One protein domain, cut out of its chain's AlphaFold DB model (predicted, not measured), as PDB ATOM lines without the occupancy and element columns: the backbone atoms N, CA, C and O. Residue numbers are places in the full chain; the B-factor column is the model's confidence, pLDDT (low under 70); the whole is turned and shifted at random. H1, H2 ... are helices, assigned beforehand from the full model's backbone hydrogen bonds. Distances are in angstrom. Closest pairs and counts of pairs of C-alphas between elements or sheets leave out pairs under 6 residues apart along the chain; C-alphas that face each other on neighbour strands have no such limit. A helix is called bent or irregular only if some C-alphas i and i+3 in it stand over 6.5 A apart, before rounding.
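AT A GLANCE: This is residues 2 to 27 and 309 to 429 of the 429 residues of an uncharacterized protein of Staphylothermus hellenicus (strain DSM 12710 / JCM 10830 / BK20S6-10-b1 / P8) (UniProt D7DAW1). A long helix, H1, runs through the model as a spine, and two helices near its last residues and its first half, H7 and H6, cross it and touch each other, making a cluster of three crossed helices. Beside H1, the short H5 joins it to a second group, in which H3 and H4 meet at a corner and H2 meets the first residue of H3; a long loop, residues 328 to 343, lies at the far end of this group. The printed part has 147 residues with seven named helices, H1 to H7 in order, and no named strand; the class is all helix, and the helices that touch are mostly crossed. It is compact, with a radius of gyration of the C-alphas of 15.3 A, and spans 47 by 32 by 27 A.

HOW THE PARTS SIT: Begin with H1, residues 3 to 26. With residues 5 to 12 alone it touches H6, residues 385 to 403, about perpendicular at 79 degrees; the closest C-alphas, of Ala 9 and Ser 393, are 5.1 A apart. With residues 12 to 23 alone it touches H7, residues 410 to 425, at a steep tilt of 66 degrees, opposite ways; the closest C-alphas, of Gly 19 and Leu 414, are 5.2 A apart. H6 and H7 touch at a steep tilt of 46 degrees, opposite ways, closest at C-alphas 400 and 416, 5.7 A. With residues 10 to 17 alone H1 touches H5, residues 372 to 375, closest at C-alphas 14 and 374, 5.2 A. H5 also touches H3, residues 344 to 357, closest at C-alphas 348 and 372, 5.7 A. Residues 352 to 356 of H3 touch H4, residues 362 to 367, about perpendicular at 80 degrees, closest at C-alphas 356 and 362, 3.9 A. H2, residues 312 to 327, and H3 only just touch, with 3 pairs of C-alphas within 8 A, closest at C-alphas 315 and 344, 6.2 A. H1 and H3 are apart. In H1, H4 and H7 every O i to N i+4 pair is within hydrogen-bond range; in H2 7 of 12 are, in H3 9 of 10 and in H6 13 of 15, while H5 is too short for such a pair.

IN THESE COORDINATES: Find C-alpha 3 at (32.749, 40.373, 42.376); from there H1 runs 34.7 A to C-alpha 26. After the cut, H2 is 23.5 A long, H3 20.2 A, and H4 and H5 are short. H6, 23.4 A, is irregular: C-alphas 391 and 394 are 7.7 A apart, and it has a kink of 61 degrees near residue 392. H7 runs 22.3 A and ends at C-alpha 425, (26.768, 21.580, 58.051).

THE WHOLE: The two C-alphas farthest apart, of Lys 27 and Asn 336, are 48.6 A apart. Residues 28 to 308 are not printed, and C-alphas 27 and 309 are 24.7 A apart across the cut. The link from H2 to H3 is long, with 16 residues. Look for low pLDDT, under 70, at residues 310 to 313, 335 to 337, 377 to 384 and 426 to 429.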
ATOM      1  N   ASP A   2      28.399  38.351  41.281       87.00
ATOM      2  CA  ASP A   2      29.190  39.587  41.192       87.00
ATOM      3  C   ASP A   2      30.571  39.384  41.837       87.00
ATOM      4  O   ASP A   2      30.894  38.288  42.309       87.00
ATOM      5  N   LEU A   3      31.413  40.421  41.789       89.88
ATOM      6  CA  LEU A   3      32.749  40.373  42.376       89.88
ATOM      7  C   LEU A   3      32.713  40.322  43.904       89.88
ATOM      8  O   LEU A   3      33.525  39.606  44.481       89.88
ATOM      9  N   ASP A   4      31.769  40.992  44.562       92.56
ATOM     10  CA  ASP A   4      31.688  40.980  46.024       92.56
ATOM     11  C   ASP A   4      31.453  39.576  46.576       92.56
ATOM     12  O   ASP A   4      32.193  39.137  47.460       92.56
ATOM     13  N   ARG A   5      30.529  38.816  45.974       92.25
ATOM     14  CA  ARG A   5      30.294  37.417  46.349       92.25
ATOM     15  C   ARG A   5      31.518  36.534  46.106       92.25
ATOM     16  O   ARG A   5      31.767  35.615  46.889       92.25
ATOM     17  N   LEU A   6      32.281  36.785  45.036       91.62
ATOM     18  CA  LEU A   6      33.538  36.076  44.776       91.62
ATOM     19  C   LEU A   6      34.583  36.385  45.852       91.62
ATOM     20  O   LEU A   6      35.239  35.467  46.337       91.62
ATOM     21  N   LEU A   7      34.739  37.655  46.224       94.69
ATOM     22  CA  LEU A   7      35.686  38.083  47.252       94.69
ATOM     23  C   LEU A   7      35.288  37.541  48.635       94.69
ATOM     24  O   LEU A   7      36.161  37.134  49.396       94.69
ATOM     25  N   ASP A   8      33.989  37.473  48.947       95.75
ATOM     26  CA  ASP A   8      33.488  36.839  50.175       95.75
ATOM     27  C   ASP A   8      33.828  35.351  50.191       95.75
ATOM     28  O   ASP A   8      34.351  34.837  51.177       95.75
ATOM     29  N   ALA A   9      33.577  34.658  49.079       93.12
ATOM     30  CA  ALA A   9      33.919  33.252  48.946       93.12
ATOM     31  C   ALA A   9      35.427  33.038  49.137       93.12
ATOM     32  O   ALA A   9      35.814  32.205  49.949       93.12
ATOM     33  N   TRP A  10      36.270  33.824  48.461       93.94
ATOM     34  CA  TRP A  10      37.731  33.755  48.559       93.94
ATOM     35  C   TRP A  10      38.228  33.975  49.995       93.94
ATOM     36  O   TRP A  10      39.066  33.214  50.481       93.94
ATOM     37  N   PHE A  11      37.656  34.943  50.715       95.69
ATOM     38  CA  PHE A  11      37.936  35.163  52.134       95.69
ATOM     39  C   PHE A  11      37.636  33.917  52.985       95.69
ATOM     40  O   PHE A  11      38.445  33.516  53.825       95.69
ATOM     41  N   LEU A  12      36.512  33.244  52.731       94.69
ATOM     42  CA  LEU A  12      36.176  31.998  53.420       94.69
ATOM     43  C   LEU A  12      37.095  30.832  53.018       94.69
ATOM     44  O   LEU A  12      37.410  30.001  53.867       94.69
ATOM     45  N   MET A  13      37.579  30.774  51.769       92.94
ATOM     46  CA  MET A  13      38.562  29.765  51.335       92.94
ATOM     47  C   MET A  13      39.910  29.936  52.046       92.94
ATOM     48  O   MET A  13      40.546  28.948  52.423       92.94
ATOM     49  N   ARG A  14      40.326  31.187  52.295       94.94
ATOM     50  CA  ARG A  14      41.482  31.506  53.143       94.94
ATOM     51  C   ARG A  14      41.287  30.952  54.556       94.94
ATOM     52  O   ARG A  14      42.149  30.225  55.042       94.94
ATOM     53  N   ILE A  15      40.145  31.237  55.193       95.81
ATOM     54  CA  ILE A  15      39.827  30.719  56.537       95.81
ATOM     55  C   ILE A  15      39.830  29.188  56.551       95.81
ATOM     56  O   ILE A  15      40.409  28.591  57.455       95.81
ATOM     57  N   ALA A  16      39.223  28.547  55.548       93.38
ATOM     58  CA  ALA A  16      39.201  27.092  55.432       93.38
ATOM     59  C   ALA A  16      40.613  26.499  55.337       93.38
ATOM     60  O   ALA A  16      40.920  25.530  56.029       93.38
ATOM     61  N   THR A  17      41.472  27.110  54.520       92.62
ATOM     62  CA  THR A  17      42.854  26.666  54.318       92.62
ATOM     63  C   THR A  17      43.675  26.823  55.596       92.62
ATOM     64  O   THR A  17      44.265  25.853  56.070       92.62
ATOM     65  N   LEU A  18      43.695  28.018  56.191       95.50
ATOM     66  CA  LEU A  18      44.467  28.275  57.408       95.50
ATOM     67  C   LEU A  18      43.927  27.472  58.599       95.50
ATOM     68  O   LEU A  18      44.696  26.808  59.287       95.50
ATOM     69  N   GLY A  19      42.608  27.471  58.805       95.81
ATOM     70  CA  GLY A  19      41.954  26.762  59.904       95.81
ATOM     71  C   GLY A  19      42.182  25.253  59.857       95.81
ATOM     72  O   GLY A  19      42.456  24.654  60.896       95.81
ATOM     73  N   ALA A  20      42.154  24.639  58.669       92.94
ATOM     74  CA  ALA A  20      42.494  23.225  58.518       92.94
ATOM     75  C   ALA A  20      43.943  22.937  58.948       92.94
ATOM     76  O   ALA A  20      44.161  22.012  59.724       92.94
ATOM     77  N   ASN A  21      44.914  23.747  58.512       93.38
ATOM     78  CA  ASN A  21      46.333  23.534  58.831       93.38
ATOM     79  C   ASN A  21      46.676  23.823  60.301       93.38
ATOM     80  O   ASN A  21      47.469  23.102  60.900       93.38
ATOM     81  N   ILE A  22      46.065  24.844  60.910       96.19
ATOM     82  CA  ILE A  22      46.224  25.103  62.350       96.19
ATOM     83  C   ILE A  22      45.644  23.921  63.141       96.19
ATOM     84  O   ILE A  22      46.288  23.391  64.044       96.19
ATOM     85  N   ARG A  23      44.458  23.435  62.756       95.31
ATOM     86  CA  ARG A  23      43.800  22.321  63.446       95.31
ATOM     87  C   ARG A  23      44.529  20.991  63.273       95.31
ATOM     88  O   ARG A  23      44.495  20.179  64.192       95.31
ATOM     89  N   THR A  24      45.183  20.744  62.137       94.12
ATOM     90  CA  THR A  24      45.972  19.515  61.948       94.12
ATOM     91  C   THR A  24      47.251  19.515  62.778       94.12
ATOM     92  O   THR A  24      47.724  18.444  63.154       94.12
ATOM     93  N   ARG A  25      47.774  20.691  63.150       93.50
ATOM     94  CA  ARG A  25      48.831  20.814  64.163       93.50
ATOM     95  C   ARG A  25      48.332  20.383  65.545       93.50
ATOM     96  O   ARG A  25      48.994  19.592  66.197       93.50
ATOM     97  N   GLU A  26      47.149  20.837  65.966       93.44
ATOM     98  CA  GLU A  26      46.541  20.437  67.252       93.44
ATOM     99  C   GLU A  26      46.102  18.965  67.278       93.44
ATOM    100  O   GLU A  26      46.089  18.322  68.326       93.44
ATOM    101  N   LYS A  27      45.683  18.442  66.120       95.19
ATOM    102  CA  LYS A  27      45.115  17.101  65.953       95.19
ATOM    103  C   LYS A  27      45.741  16.421  64.731       95.19
ATOM    104  O   LYS A  27      45.116  16.411  63.666       95.19
ATOM    105  N   PRO A 309      47.197  25.442  42.842       80.31
ATOM    106  CA  PRO A 309      47.434  24.098  42.328       80.31
ATOM    107  C   PRO A 309      46.307  23.762  41.342       80.31
ATOM    108  O   PRO A 309      45.146  23.607  41.701       80.31
ATOM    109  N   GLY A 310      46.597  23.747  40.041       65.88
ATOM    110  CA  GLY A 310      45.551  23.607  39.023       65.88
ATOM    111  C   GLY A 310      44.892  22.223  39.042       65.88
ATOM    112  O   GLY A 310      45.462  21.287  38.495       65.88
ATOM    113  N   ASP A 311      43.692  22.080  39.602       66.88
ATOM    114  CA  ASP A 311      42.902  20.841  39.536       66.88
ATOM    115  C   ASP A 311      41.637  20.992  38.668       66.88
ATOM    116  O   ASP A 311      41.241  22.101  38.303       66.88
ATOM    117  N   VAL A 312      40.994  19.873  38.320       64.81
ATOM    118  CA  VAL A 312      39.707  19.833  37.606       64.81
ATOM    119  C   VAL A 312      38.662  20.666  38.345       64.81
ATOM    120  O   VAL A 312      37.911  21.399  37.708       64.81
ATOM    121  N   TRP A 313      38.664  20.633  39.677       59.47
ATOM    122  CA  TRP A 313      37.779  21.448  40.508       59.47
ATOM    123  C   TRP A 313      38.021  22.947  40.331       59.47
ATOM    124  O   TRP A 313      37.067  23.701  40.160       59.47
ATOM    125  N   ASN A 314      39.283  23.366  40.241       71.88
ATOM    126  CA  ASN A 314      39.651  24.759  39.992       71.88
ATOM    127  C   ASN A 314      39.262  25.205  38.575       71.88
ATOM    128  O   ASN A 314      38.842  26.344  38.378       71.88
ATOM    129  N   LYS A 315      39.309  24.297  37.591       72.31
ATOM    130  CA  LYS A 315      38.747  24.553  36.258       72.31
ATOM    131  C   LYS A 315      37.226  24.722  36.313       72.31
ATOM    132  O   LYS A 315      36.709  25.696  35.783       72.31
ATOM    133  N   VAL A 316      36.515  23.820  36.991       72.12
ATOM    134  CA  VAL A 316      35.053  23.900  37.150       72.12
ATOM    135  C   VAL A 316      34.647  25.184  37.871       72.12
ATOM    136  O   VAL A 316      33.683  25.825  37.461       72.12
ATOM    137  N   PHE A 317      35.376  25.580  38.914       75.75
ATOM    138  CA  PHE A 317      35.141  26.835  39.617       75.75
ATOM    139  C   PHE A 317      35.303  28.038  38.683       75.75
ATOM    140  O   PHE A 317      34.405  28.878  38.602       75.75
ATOM    141  N   LEU A 318      36.399  28.089  37.919       75.44
ATOM    142  CA  LEU A 318      36.626  29.160  36.951       75.44
ATOM    143  C   LEU A 318      35.523  29.211  35.891       75.44
ATOM    144  O   LEU A 318      34.945  30.273  35.667       75.44
ATOM    145  N   ASP A 319      35.190  28.068  35.293       75.88
ATOM    146  CA  ASP A 319      34.198  27.968  34.223       75.88
ATOM    147  C   ASP A 319      32.784  28.327  34.717       75.88
ATOM    148  O   ASP A 319      32.019  28.982  34.011       75.88
ATOM    149  N   ARG A 320      32.412  27.925  35.940       78.25
ATOM    150  CA  ARG A 320      31.062  28.167  36.480       78.25
ATOM    151  C   ARG A 320      30.878  29.557  37.058       78.25
ATOM    152  O   ARG A 320      29.803  30.131  36.903       78.25
ATOM    153  N   TYR A 321      31.876  30.064  37.764       80.38
ATOM    154  CA  TYR A 321      31.724  31.262  38.578       80.38
ATOM    155  C   TYR A 321      32.450  32.442  37.948       80.38
ATOM    156  O   TYR A 321      31.843  33.488  37.741       80.38
ATOM    157  N   ILE A 322      33.709  32.270  37.555       79.06
ATOM    158  CA  ILE A 322      34.518  33.385  37.056       79.06
ATOM    159  C   ILE A 322      34.173  33.746  35.607       79.06
ATOM    160  O   ILE A 322      34.051  34.928  35.309       79.06
ATOM    161  N   VAL A 323      33.927  32.780  34.713       77.81
ATOM    162  CA  VAL A 323      33.524  33.075  33.319       77.81
ATOM    163  C   VAL A 323      32.219  33.876  33.262       77.81
ATOM    164  O   VAL A 323      32.106  34.808  32.469       77.81
ATOM    165  N   ARG A 324      31.266  33.593  34.160       79.25
ATOM    166  CA  ARG A 324      29.993  34.330  34.251       79.25
ATOM    167  C   ARG A 324      30.154  35.796  34.651       79.25
ATOM    168  O   ARG A 324      29.248  36.586  34.417       79.25
ATOM    169  N   LEU A 325      31.295  36.187  35.224       80.81
ATOM    170  CA  LEU A 325      31.579  37.600  35.484       80.81
ATOM    171  C   LEU A 325      31.765  38.394  34.187       80.81
ATOM    172  O   LEU A 325      31.626  39.610  34.217       80.81
ATOM    173  N   GLY A 326      32.036  37.740  33.054       74.81
ATOM    174  CA  GLY A 326      32.319  38.418  31.789       74.81
ATOM    175  C   GLY A 326      31.165  39.204  31.191       74.81
ATOM    176  O   GLY A 326      31.414  40.143  30.441       74.81
ATOM    177  N   GLU A 327      29.930  38.875  31.569       75.94
ATOM    178  CA  GLU A 327      28.748  39.660  31.205       75.94
ATOM    179  C   GLU A 327      28.743  41.026  31.906       75.94
ATOM    180  O   GLU A 327      28.374  42.030  31.303       75.94
ATOM    181  N   LYS A 328      29.186  41.073  33.171       80.19
ATOM    182  CA  LYS A 328      29.199  42.289  34.000       80.19
ATOM    183  C   LYS A 328      30.513  43.065  33.931       80.19
ATOM    184  O   LYS A 328      30.502  44.277  34.107       80.19
ATOM    185  N   TYR A 329      31.620  42.377  33.666       81.75
ATOM    186  CA  TYR A 329      32.973  42.934  33.647       81.75
ATOM    187  C   TYR A 329      33.687  42.527  32.345       81.75
ATOM    188  O   TYR A 329      34.558  41.644  32.352       81.75
ATOM    189  N   PRO A 330      33.311  43.115  31.190       77.75
ATOM    190  CA  PRO A 330      33.865  42.742  29.887       77.75
ATOM    191  C   PRO A 330      35.391  42.883  29.804       77.75
ATOM    192  O   PRO A 330      36.050  42.166  29.047       77.75
ATOM    193  N   GLU A 331      35.983  43.789  30.580       73.81
ATOM    194  CA  GLU A 331      37.426  43.998  30.697       73.81
ATOM    195  C   GLU A 331      38.192  42.748  31.148       73.81
ATOM    196  O   GLU A 331      39.341  42.584  30.741       73.81
ATOM    197  N   LEU A 332      37.553  41.826  31.881       74.88
ATOM    198  CA  LEU A 332      38.157  40.550  32.275       74.88
ATOM    199  C   LEU A 332      38.413  39.618  31.071       74.88
ATOM    200  O   LEU A 332      39.289  38.747  31.133       74.88
ATOM    201  N   PHE A 333      37.675  39.808  29.969       71.44
ATOM    202  CA  PHE A 333      37.641  38.898  28.814       71.44
ATOM    203  C   PHE A 333      38.063  39.550  27.488       71.44
ATOM    204  O   PHE A 333      38.407  38.838  26.541       71.44
ATOM    205  N   ARG A 334      38.089  40.888  27.397       72.19
ATOM    206  CA  ARG A 334      38.516  41.614  26.186       72.19
ATOM    207  C   ARG A 334      39.979  41.317  25.830       72.19
ATOM    208  O   ARG A 334      40.859  41.278  26.686       72.19
ATOM    209  N   LYS A 335      40.251  41.170  24.526       58.22
ATOM    210  CA  LYS A 335      41.529  40.700  23.945       58.22
ATOM    211  C   LYS A 335      42.772  41.463  24.443       58.22
ATOM    212  O   LYS A 335      43.821  40.849  24.625       58.22
ATOM    213  N   ASN A 336      42.637  42.758  24.734       57.03
ATOM    214  CA  ASN A 336      43.745  43.602  25.198       57.03
ATOM    215  C   ASN A 336      44.056  43.440  26.698       57.03
ATOM    216  O   ASN A 336      45.202  43.632  27.080       57.03
ATOM    217  N   ASN A 337      43.099  42.978  27.514       62.31
ATOM    218  CA  ASN A 337      43.230  42.824  28.972       62.31
ATOM    219  C   ASN A 337      42.835  41.422  29.454       62.31
ATOM    220  O   ASN A 337      42.386  41.272  30.579       62.31
ATOM    221  N   LYS A 338      42.987  40.385  28.619       79.12
ATOM    222  CA  LYS A 338      42.505  39.025  28.911       79.12
ATOM    223  C   LYS A 338      43.057  38.490  30.246       79.12
ATOM    224  O   LYS A 338      44.163  37.943  30.291       79.12
ATOM    225  N   ILE A 339      42.277  38.640  31.317       83.75
ATOM    226  CA  ILE A 339      42.599  38.189  32.673       83.75
ATOM    227  C   ILE A 339      42.386  36.680  32.747       83.75
ATOM    228  O   ILE A 339      43.266  35.949  33.196       83.75
ATOM    229  N   ILE A 340      41.257  36.205  32.217       84.62
ATOM    230  CA  ILE A 340      40.891  34.789  32.238       84.62
ATOM    231  C   ILE A 340      41.394  34.082  30.978       84.62
ATOM    232  O   ILE A 340      41.119  34.474  29.841       84.62
ATOM    233  N   THR A 341      42.162  33.016  31.180       83.44
ATOM    234  CA  THR A 341      42.785  32.195  30.135       83.44
ATOM    235  C   THR A 341      42.424  30.720  30.323       83.44
ATOM    236  O   THR A 341      41.778  30.354  31.298       83.44
ATOM    237  N   GLY A 342      42.852  29.851  29.401       78.00
ATOM    238  CA  GLY A 342      42.671  28.403  29.566       78.00
ATOM    239  C   GLY A 342      43.523  27.783  30.686       78.00
ATOM    240  O   GLY A 342      43.249  26.657  31.091       78.00
ATOM    241  N   ASP A 343      44.543  28.491  31.189       84.94
ATOM    242  CA  ASP A 343      45.342  28.062  32.341       84.94
ATOM    243  C   ASP A 343      44.784  28.692  33.624       84.94
ATOM    244  O   ASP A 343      44.775  29.917  33.789       84.94
ATOM    245  N   SER A 344      44.305  27.853  34.543       85.62
ATOM    246  CA  SER A 344      43.625  28.303  35.762       85.62
ATOM    247  C   SER A 344      44.520  29.131  36.679       85.62
ATOM    248  O   SER A 344      44.064  30.083  37.305       85.62
ATOM    249  N   ARG A 345      45.811  28.808  36.719       89.38
ATOM    250  CA  ARG A 345      46.792  29.411  37.628       89.38
ATOM    251  C   ARG A 345      47.177  30.805  37.181       89.38
ATOM    252  O   ARG A 345      47.086  31.755  37.950       89.38
ATOM    253  N   THR A 346      47.511  30.936  35.900       89.44
ATOM    254  CA  THR A 346      47.727  32.227  35.255       89.44
ATOM    255  C   THR A 346      46.481  33.096  35.394       89.44
ATOM    256  O   THR A 346      46.600  34.276  35.709       89.44
ATOM    257  N   SER A 347      45.284  32.520  35.237       88.50
ATOM    258  CA  SER A 347      44.024  33.254  35.420       88.50
ATOM    259  C   SER A 347      43.842  33.753  36.855       88.50
ATOM    260  O   SER A 347      43.545  34.928  37.046       88.50
ATOM    261  N   ALA A 348      44.085  32.908  37.861       90.38
ATOM    262  CA  ALA A 348      44.020  33.285  39.275       90.38
ATOM    263  C   ALA A 348      45.023  34.397  39.624       90.38
ATOM    264  O   ALA A 348      44.648  35.395  40.240       90.38
ATOM    265  N   ARG A 349      46.278  34.285  39.168       92.81
ATOM    266  CA  ARG A 349      47.300  35.318  39.393       92.81
ATOM    267  C   ARG A 349      46.953  36.633  38.701       92.81
ATOM    268  O   ARG A 349      47.116  37.691  39.303       92.81
ATOM    269  N   ARG A 350      46.480  36.594  37.450       91.31
ATOM    270  CA  ARG A 350      46.041  37.802  36.731       91.31
ATOM    271  C   ARG A 350      44.846  38.450  37.416       91.31
ATOM    272  O   ARG A 350      44.824  39.670  37.530       91.31
ATOM    273  N   LEU A 351      43.884  37.649  37.875       91.00
ATOM    274  CA  LEU A 351      42.703  38.132  38.584       91.00
ATOM    275  C   LEU A 351      43.092  38.816  39.892       91.00
ATOM    276  O   LEU A 351      42.655  39.935  40.135       91.00
ATOM    277  N   TYR A 352      43.970  38.191  40.678       93.38
ATOM    278  CA  TYR A 352      44.555  38.798  41.872       93.38
ATOM    279  C   TYR A 352      45.226  40.140  41.555       93.38
ATOM    280  O   TYR A 352      44.851  41.159  42.119       93.38
ATOM    281  N   GLN A 353      46.149  40.173  40.589       92.38
ATOM    282  CA  GLN A 353      46.865  41.399  40.210       92.38
ATOM    283  C   GLN A 353      45.929  42.512  39.712       92.38
ATOM    284  O   GLN A 353      46.170  43.689  39.975       92.38
ATOM    285  N   TRP A 354      44.861  42.152  38.996       91.31
ATOM    286  CA  TRP A 354      43.843  43.099  38.553       91.31
ATOM    287  C   TRP A 354      43.038  43.655  39.735       91.31
ATOM    288  O   TRP A 354      42.943  44.873  39.882       91.31
ATOM    289  N   LEU A 355      42.523  42.787  40.615       91.75
ATOM    290  CA  LEU A 355      41.726  43.193  41.775       91.75
ATOM    291  C   LEU A 355      42.536  44.019  42.779       91.75
ATOM    292  O   LEU A 355      42.044  45.048  43.233       91.75
ATOM    293  N   SER A 356      43.783  43.630  43.076       92.31
ATOM    294  CA  SER A 356      44.667  44.329  44.026       92.31
ATOM    295  C   SER A 356      44.939  45.788  43.655       92.31
ATOM    296  O   SER A 356      45.318  46.580  44.513       92.31
ATOM    297  N   ARG A 357      44.761  46.147  42.381       88.56
ATOM    298  CA  ARG A 357      44.988  47.502  41.853       88.56
ATOM    299  C   ARG A 357      43.705  48.232  41.503       88.56
ATOM    300  O   ARG A 357      43.740  49.411  41.160       88.56
ATOM    301  N   HIS A 358      42.581  47.531  41.532       89.31
ATOM    302  CA  HIS A 358      41.293  48.129  41.262       89.31
ATOM    303  C   HIS A 358      40.959  49.107  42.389       89.31
ATOM    304  O   HIS A 358      40.994  48.722  43.552       89.31
ATOM    305  N   VAL A 359      40.584  50.349  42.067       89.62
ATOM    306  CA  VAL A 359      40.343  51.410  43.072       89.62
ATOM    307  C   VAL A 359      39.355  50.960  44.154       89.62
ATOM    308  O   VAL A 359      39.574  51.183  45.337       89.62
ATOM    309  N   ILE A 360      38.291  50.268  43.737       92.19
ATOM    310  CA  ILE A 360      37.231  49.787  44.633       92.19
ATOM    311  C   ILE A 360      37.647  48.532  45.426       92.19
ATOM    312  O   ILE A 360      37.404  48.455  46.626       92.19
ATOM    313  N   TYR A 361      38.272  47.539  44.781       94.00
ATOM    314  CA  TYR A 361      38.489  46.214  45.386       94.00
ATOM    315  C   TYR A 361      39.890  46.029  45.984       94.00
ATOM    316  O   TYR A 361      40.076  45.166  46.841       94.00
ATOM    317  N   GLY A 362      40.866  46.841  45.582       94.50
ATOM    318  CA  GLY A 362      42.262  46.749  46.008       94.50
ATOM    319  C   GLY A 362      42.447  46.811  47.526       94.50
ATOM    320  O   GLY A 362      43.050  45.887  48.078       94.50
ATOM    321  N   PRO A 363      41.863  47.805  48.231       96.44
ATOM    322  CA  PRO A 363      41.944  47.879  49.690       96.44
ATOM    323  C   PRO A 363      41.410  46.617  50.372       96.44
ATOM    324  O   PRO A 363      41.970  46.141  51.359       96.44
ATOM    325  N   ARG A 364      40.341  46.038  49.813       95.75
ATOM    326  CA  ARG A 364      39.729  44.817  50.325       95.75
ATOM    327  C   ARG A 364      40.631  43.601  50.115       95.75
ATOM    328  O   ARG A 364      40.841  42.857  51.066       95.75
ATOM    329  N   VAL A 365      41.194  43.419  48.918       95.88
ATOM    330  CA  VAL A 365      42.114  42.308  48.606       95.88
ATOM    331  C   VAL A 365      43.337  42.311  49.519       95.88
ATOM    332  O   VAL A 365      43.725  41.251  50.010       95.88
ATOM    333  N   GLN A 366      43.914  43.488  49.775       94.19
ATOM    334  CA  GLN A 366      45.072  43.644  50.656       94.19
ATOM    335  C   GLN A 366      44.711  43.359  52.118       94.19
ATOM    336  O   GLN A 366      45.356  42.537  52.764       94.19
ATOM    337  N   ARG A 367      43.639  43.986  52.625       94.94
ATOM    338  CA  ARG A 367      43.175  43.802  54.009       94.94
ATOM    339  C   ARG A 367      42.786  42.353  54.306       94.94
ATOM    340  O   ARG A 367      43.093  41.844  55.378       94.94
ATOM    341  N   GLU A 368      42.103  41.697  53.371       95.44
ATOM    342  CA  GLU A 368      41.608  40.320  53.519       95.44
ATOM    343  C   GLU A 368      42.630  39.262  53.069       95.44
ATOM    344  O   GLU A 368      42.351  38.070  53.196       95.44
ATOM    345  N   ARG A 369      43.810  39.685  52.582       96.19
ATOM    346  CA  ARG A 369      44.922  38.819  52.147       96.19
ATOM    347  C   ARG A 369      44.473  37.736  51.163       96.19
ATOM    348  O   ARG A 369      44.727  36.544  51.335       96.19
ATOM    349  N   LEU A 370      43.756  38.151  50.119       95.69
ATOM    350  CA  LEU A 370      43.135  37.240  49.151       95.69
ATOM    351  C   LEU A 370      44.163  36.723  48.134       95.69
ATOM    352  O   LEU A 370      44.150  37.094  46.964       95.69
ATOM    353  N   PHE A 371      45.091  35.881  48.590       96.06
ATOM    354  CA  PHE A 371      46.179  35.359  47.765       96.06
ATOM    355  C   PHE A 371      45.722  34.267  46.783       96.06
ATOM    356  O   PHE A 371      44.792  33.511  47.090       96.06
ATOM    357  N   PRO A 372      46.386  34.114  45.617       93.75
ATOM    358  CA  PRO A 372      45.984  33.145  44.588       93.75
ATOM    359  C   PRO A 372      45.906  31.692  45.043       93.75
ATOM    360  O   PRO A 372      45.056  30.956  44.543       93.75
ATOM    361  N   VAL A 373      46.752  31.276  45.989       93.25
ATOM    362  CA  VAL A 373      46.730  29.913  46.541       93.25
ATOM    363  C   VAL A 373      45.397  29.569  47.216       93.25
ATOM    364  O   VAL A 373      45.006  28.407  47.216       93.25
ATOM    365  N   TYR A 374      44.656  30.563  47.719       92.56
ATOM    366  CA  TYR A 374      43.373  30.340  48.390       92.56
ATOM    367  C   TYR A 374      42.186  30.168  47.447       92.56
ATOM    368  O   TYR A 374      41.133  29.756  47.909       92.56
ATOM    369  N   LEU A 375      42.322  30.406  46.138       88.25
ATOM    370  CA  LEU A 375      41.262  30.079  45.162       88.25
ATOM    371  C   LEU A 375      41.121  28.570  44.897       88.25
ATOM    372  O   LEU A 375      40.508  28.155  43.912       88.25
ATOM    373  N   ASP A 376      41.735  27.746  45.734       81.44
ATOM    374  CA  ASP A 376      41.828  26.312  45.567       81.44
ATOM    375  C   ASP A 376      40.625  25.587  46.162       81.44
ATOM    376  O   ASP A 376      40.674  25.156  47.302       81.44
ATOM    377  N   VAL A 377      39.566  25.368  45.382       66.94
ATOM    378  CA  VAL A 377      38.322  24.720  45.847       66.94
ATOM    379  C   VAL A 377      38.451  23.220  46.157       66.94
ATOM    380  O   VAL A 377      37.443  22.535  46.330       66.94
ATOM    381  N   THR A 378      39.668  22.674  46.202       62.00
ATOM    382  CA  THR A 378      39.918  21.247  46.465       62.00
ATOM    383  C   THR A 378      39.774  20.851  47.938       62.00
ATOM    384  O   THR A 378      39.884  19.668  48.261       62.00
ATOM    385  N   PHE A 379      39.456  21.786  48.841       60.72
ATOM    386  CA  PHE A 379      39.169  21.488  50.246       60.72
ATOM    387  C   PHE A 379      37.827  20.753  50.425       60.72
ATOM    388  O   PHE A 379      36.827  21.354  50.777       60.72
ATOM    389  N   GLY A 380      37.784  19.437  50.200       55.44
ATOM    390  CA  GLY A 380      36.787  18.508  50.771       55.44
ATOM    391  C   GLY A 380      35.287  18.809  50.581       55.44
ATOM    392  O   GLY A 380      34.470  18.180  51.251       55.44
ATOM    393  N   LEU A 381      34.906  19.750  49.711       59.88
ATOM    394  CA  LEU A 381      33.513  20.121  49.472       59.88
ATOM    395  C   LEU A 381      32.791  18.949  48.794       59.88
ATOM    396  O   LEU A 381      33.197  18.487  47.724       59.88
ATOM    397  N   ARG A 382      31.706  18.458  49.401       64.69
ATOM    398  CA  ARG A 382      30.842  17.437  48.798       64.69
ATOM    399  C   ARG A 382      30.143  18.019  47.569       64.69
ATOM    400  O   ARG A 382      30.094  19.230  47.336       64.69
ATOM    401  N   LYS A 383      29.569  17.143  46.744       62.84
ATOM    402  CA  LYS A 383      28.783  17.557  45.574       62.84
ATOM    403  C   LYS A 383      27.605  18.433  46.033       62.84
ATOM    404  O   LYS A 383      26.722  17.941  46.717       62.84
ATOM    405  N   GLY A 384      27.599  19.703  45.623       69.81
ATOM    406  CA  GLY A 384      26.594  20.701  46.024       69.81
ATOM    407  C   GLY A 384      27.103  21.709  47.061       69.81
ATOM    408  O   GLY A 384      26.646  22.851  47.066       69.81
ATOM    409  N   ASP A 385      28.130  21.357  47.838       75.56
ATOM    410  CA  ASP A 385      28.669  22.235  48.881       75.56
ATOM    411  C   ASP A 385      29.308  23.488  48.289       75.56
ATOM    412  O   ASP A 385      29.226  24.546  48.893       75.56
ATOM    413  N   LEU A 386      29.896  23.412  47.089       79.19
ATOM    414  CA  LEU A 386      30.442  24.596  46.420       79.19
ATOM    415  C   LEU A 386      29.348  25.611  46.070       79.19
ATOM    416  O   LEU A 386      29.564  26.807  46.197       79.19
ATOM    417  N   GLU A 387      28.172  25.162  45.638       83.88
ATOM    418  CA  GLU A 387      27.061  26.071  45.340       83.88
ATOM    419  C   GLU A 387      26.476  26.663  46.621       83.88
ATOM    420  O   GLU A 387      26.281  27.875  46.712       83.88
ATOM    421  N   LEU A 388      26.290  25.828  47.648       84.88
ATOM    422  CA  LEU A 388      25.884  26.276  48.975       84.88
ATOM    423  C   LEU A 388      26.868  27.304  49.555       84.88
ATOM    424  O   LEU A 388      26.450  28.355  50.037       84.88
ATOM    425  N   PHE A 389      28.165  27.017  49.462       87.31
ATOM    426  CA  PHE A 389      29.256  27.881  49.900       87.31
ATOM    427  C   PHE A 389      29.213  29.231  49.187       87.31
ATOM    428  O   PHE A 389      29.228  30.270  49.842       87.31
ATOM    429  N   MET A 390      29.078  29.227  47.857       88.25
ATOM    430  CA  MET A 390      28.974  30.461  47.074       88.25
ATOM    431  C   MET A 390      27.702  31.253  47.397       88.25
ATOM    432  O   MET A 390      27.729  32.478  47.375       88.25
ATOM    433  N   ASN A 391      26.587  30.584  47.698       90.19
ATOM    434  CA  ASN A 391      25.326  31.251  48.025       90.19
ATOM    435  C   ASN A 391      25.305  31.829  49.443       90.19
ATOM    436  O   ASN A 391      24.674  32.861  49.662       90.19
ATOM    437  N   LYS A 392      25.991  31.189  50.396       92.69
ATOM    438  CA  LYS A 392      26.045  31.625  51.797       92.69
ATOM    439  C   LYS A 392      27.244  32.514  52.130       92.69
ATOM    440  O   LYS A 392      27.277  33.031  53.248       92.69
ATOM    441  N   SER A 393      28.201  32.706  51.219       94.75
ATOM    442  CA  SER A 393      29.496  33.329  51.530       94.75
ATOM    443  C   SER A 393      29.375  34.676  52.250       94.75
ATOM    444  O   SER A 393      29.981  34.864  53.303       94.75
ATOM    445  N   GLU A 394      28.515  35.562  51.754       96.44
ATOM    446  CA  GLU A 394      28.236  36.868  52.359       96.44
ATOM    447  C   GLU A 394      27.688  36.743  53.791       96.44
ATOM    448  O   GLU A 394      28.182  37.379  54.722       96.44
ATOM    449  N   SER A 395      26.684  35.883  54.000       96.88
ATOM    450  CA  SER A 395      26.061  35.692  55.317       96.88
ATOM    451  C   SER A 395      27.030  35.107  56.349       96.88
ATOM    452  O   SER A 395      27.051  35.546  57.500       96.88
ATOM    453  N   ILE A 396      27.876  34.160  55.927       96.31
ATOM    454  CA  ILE A 396      28.887  33.538  56.785       96.31
ATOM    455  C   ILE A 396      29.959  34.566  57.137       96.31
ATOM    456  O   ILE A 396      30.322  34.687  58.305       96.31
ATOM    457  N   LYS A 397      30.428  35.346  56.155       96.38
ATOM    458  CA  LYS A 397      31.404  36.410  56.391       96.38
ATOM    459  C   LYS A 397      30.878  37.443  57.386       96.38
ATOM    460  O   LYS A 397      31.555  37.703  58.373       96.38
ATOM    461  N   ARG A 398      29.657  37.957  57.196       96.62
ATOM    462  CA  ARG A 398      29.034  38.911  58.136       96.62
ATOM    463  C   ARG A 398      28.953  38.350  59.555       96.62
ATOM    464  O   ARG A 398      29.162  39.074  60.523       96.62
ATOM    465  N   ARG A 399      28.648  37.054  59.692       97.00
ATOM    466  CA  ARG A 399      28.638  36.384  60.997       97.00
ATOM    467  C   ARG A 399      30.037  36.340  61.617       97.00
ATOM    468  O   ARG A 399      30.174  36.647  62.797       97.00
ATOM    469  N   ILE A 400      31.054  35.992  60.831       97.50
ATOM    470  CA  ILE A 400      32.456  35.992  61.268       97.50
ATOM    471  C   ILE A 400      32.868  37.394  61.720       97.50
ATOM    472  O   ILE A 400      33.330  37.522  62.841       97.50
ATOM    473  N   GLU A 401      32.626  38.432  60.921       96.00
ATOM    474  CA  GLU A 401      32.981  39.825  61.252       96.00
ATOM    475  C   GLU A 401      32.252  40.340  62.503       96.00
ATOM    476  O   GLU A 401      32.806  41.113  63.278       96.00
ATOM    477  N   LYS A 402      31.020  39.877  62.751       97.06
ATOM    478  CA  LYS A 402      30.279  40.204  63.977       97.06
ATOM    479  C   LYS A 402      30.876  39.542  65.223       97.06
ATOM    480  O   LYS A 402      30.822  40.115  66.306       97.06
ATOM    481  N   GLU A 403      31.372  38.311  65.099       97.25
ATOM    482  CA  GLU A 403      31.906  37.535  66.227       97.25
ATOM    483  C   GLU A 403      33.421  37.707  66.427       97.25
ATOM    484  O   GLU A 403      33.952  37.343  67.486       97.25
ATOM    485  N   ILE A 404      34.118  38.179  65.394       96.06
ATOM    486  CA  ILE A 404      35.568  38.282  65.277       96.06
ATOM    487  C   ILE A 404      35.863  39.579  64.530       96.06
ATOM    488  O   ILE A 404      35.722  39.645  63.313       96.06
ATOM    489  N   ASP A 405      36.301  40.593  65.268       86.44
ATOM    490  CA  ASP A 405      36.627  41.906  64.706       86.44
ATOM    491  C   ASP A 405      37.716  41.793  63.619       86.44
ATOM    492  O   ASP A 405      37.541  42.202  62.469       86.44
ATOM    493  N   HIS A 406      38.833  41.132  63.949       87.44
ATOM    494  CA  HIS A 406      39.955  40.950  63.034       87.44
ATOM    495  C   HIS A 406      40.601  39.564  63.160       87.44
ATOM    496  O   HIS A 406      40.874  39.093  64.259       87.44
ATOM    497  N   LEU A 407      40.928  38.940  62.022       91.88
ATOM    498  CA  LEU A 407      41.664  37.669  61.958       91.88
ATOM    499  C   LEU A 407      43.173  37.904  62.105       91.88
ATOM    500  O   LEU A 407      43.902  37.835  61.112       91.88
ATOM    501  N   ARG A 408      43.630  38.234  63.319       91.62
ATOM    502  CA  ARG A 408      45.041  38.567  63.589       91.62
ATOM    503  C   ARG A 408      45.837  37.412  64.184       91.62
ATOM    504  O   ARG A 408      47.047  37.391  64.010       91.62
ATOM    505  N   ALA A 409      45.179  36.463  64.846       96.12
ATOM    506  CA  ALA A 409      45.830  35.325  65.482       96.12
ATOM    507  C   ALA A 409      45.228  33.983  65.046       96.12
ATOM    508  O   ALA A 409      44.090  33.898  64.574       96.12
ATOM    509  N   GLN A 410      45.968  32.896  65.284       96.62
ATOM    510  CA  GLN A 410      45.519  31.528  64.989       96.62
ATOM    511  C   GLN A 410      44.187  31.176  65.664       96.62
ATOM    512  O   GLN A 410      43.316  30.580  65.032       96.62
ATOM    513  N   LYS A 411      43.979  31.616  66.912       97.19
ATOM    514  CA  LYS A 411      42.714  31.424  67.643       97.19
ATOM    515  C   LYS A 411      41.510  32.060  66.933       97.19
ATOM    516  O   LYS A 411      40.422  31.487  66.940       97.19
ATOM    517  N   ASP A 412      41.709  33.213  66.291       97.56
ATOM    518  CA  ASP A 412      40.649  33.927  65.577       97.56
ATOM    519  C   ASP A 412      40.288  33.158  64.303       97.56
ATOM    520  O   ASP A 412      39.114  32.948  64.000       97.56
ATOM    521  N   VAL A 413      41.304  32.654  63.596       97.62
ATOM    522  CA  VAL A 413      41.120  31.797  62.418       97.62
ATOM    523  C   VAL A 413      40.395  30.502  62.777       97.62
ATOM    524  O   VAL A 413      39.480  30.116  62.053       97.62
ATOM    525  N   LEU A 414      40.743  29.846  63.888       97.44
ATOM    526  CA  LEU A 414      40.049  28.637  64.345       97.44
ATOM    527  C   LEU A 414      38.581  28.911  64.683       97.44
ATOM    528  O   LEU A 414      37.708  28.172  64.227       97.44
ATOM    529  N   LYS A 415      38.287  30.007  65.393       97.94
ATOM    530  CA  LYS A 415      36.904  30.412  65.680       97.94
ATOM    531  C   LYS A 415      36.122  30.687  64.389       97.94
ATOM    532  O   LYS A 415      35.000  30.208  64.234       97.94
ATOM    533  N   ALA A 416      36.719  31.400  63.430       97.75
ATOM    534  CA  ALA A 416      36.107  31.652  62.123       97.75
ATOM    535  C   ALA A 416      35.873  30.354  61.337       97.75
ATOM    536  O   ALA A 416      34.838  30.186  60.689       97.75
ATOM    537  N   TYR A 417      36.820  29.420  61.417       95.94
ATOM    538  CA  TYR A 417      36.729  28.113  60.783       95.94
ATOM    539  C   TYR A 417      35.601  27.261  61.380       95.94
ATOM    540  O   TYR A 417      34.861  26.618  60.634       95.94
ATOM    541  N   ASP A 418      35.402  27.296  62.697       95.62
ATOM    542  CA  ASP A 418      34.288  26.605  63.349       95.62
ATOM    543  C   ASP A 418      32.927  27.210  62.963       95.62
ATOM    544  O   ASP A 418      31.995  26.456  62.664       95.62
ATOM    545  N   ILE A 419      32.819  28.544  62.862       95.94
ATOM    546  CA  ILE A 419      31.618  29.221  62.333       95.94
ATOM    547  C   ILE A 419      31.333  28.753  60.901       95.94
ATOM    548  O   ILE A 419      30.211  28.340  60.598       95.94
ATOM    549  N   LEU A 420      32.349  28.772  60.033       93.44
ATOM    550  CA  LEU A 420      32.239  28.328  58.643       93.44
ATOM    551  C   LEU A 420      31.728  26.883  58.554       93.44
ATOM    552  O   LEU A 420      30.758  26.612  57.848       93.44
ATOM    553  N   ARG A 421      32.336  25.952  59.300       91.00
ATOM    554  CA  ARG A 421      31.916  24.540  59.312       91.00
ATOM    555  C   ARG A 421      30.483  24.372  59.801       91.00
ATOM    556  O   ARG A 421      29.726  23.597  59.220       91.00
ATOM    557  N   HIS A 422      30.109  25.080  60.859       91.69
ATOM    558  CA  HIS A 422      28.767  25.011  61.417       91.69
ATOM    559  C   HIS A 422      27.705  25.490  60.415       91.69
ATOM    560  O   HIS A 422      26.694  24.818  60.230       91.69
ATOM    561  N   GLU A 423      27.948  26.597  59.710       90.69
ATOM    562  CA  GLU A 423      27.004  27.143  58.723       90.69
ATOM    563  C   GLU A 423      26.849  26.290  57.457       90.69
ATOM    564  O   GLU A 423      25.766  26.250  56.857       90.69
ATOM    565  N   LEU A 424      27.908  25.580  57.062       86.38
ATOM    566  CA  LEU A 424      27.856  24.639  55.943       86.38
ATOM    567  C   LEU A 424      27.189  23.308  56.333       86.38
ATOM    568  O   LEU A 424      26.472  22.734  55.518       86.38
ATOM    569  N   ASN A 425      27.344  22.849  57.581       83.38
ATOM    570  CA  ASN A 425      26.768  21.580  58.051       83.38
ATOM    571  C   ASN A 425      25.259  21.635  58.355       83.38
ATOM    572  O   ASN A 425      24.600  20.601  58.302       83.38
ATOM    573  N   LYS A 426      24.695  22.812  58.661       63.22
ATOM    574  CA  LYS A 426      23.271  22.985  59.029       63.22
ATOM    575  C   LYS A 426      22.249  22.515  57.987       63.22
ATOM    576  O   LYS A 426      21.083  22.390  58.328       63.22
ATOM    577  N   ASN A 427      22.663  22.271  56.746       51.59
ATOM    578  CA  ASN A 427      21.767  21.939  55.635       51.59
ATOM    579  C   ASN A 427      21.815  20.452  55.231       51.59
ATOM    580  O   ASN A 427      21.337  20.099  54.157       51.59
ATOM    581  N   ILE A 428      22.443  19.595  56.043       49.69
ATOM    582  CA  ILE A 428      22.556  18.147  55.780       49.69
ATOM    583  C   ILE A 428      21.384  17.361  56.416       49.69
ATOM    584  O   ILE A 428      21.291  16.151  56.222       49.69
ATOM    585  N   PHE A 429      20.468  18.039  57.115       34.34
ATOM    586  CA  PHE A 429      19.271  17.445  57.717       34.34
ATOM    587  C   PHE A 429      17.996  18.079  57.180       34.34
ATOM    588  O   PHE A 429      17.970  19.329  57.079       34.34
TER     589      PHE A 429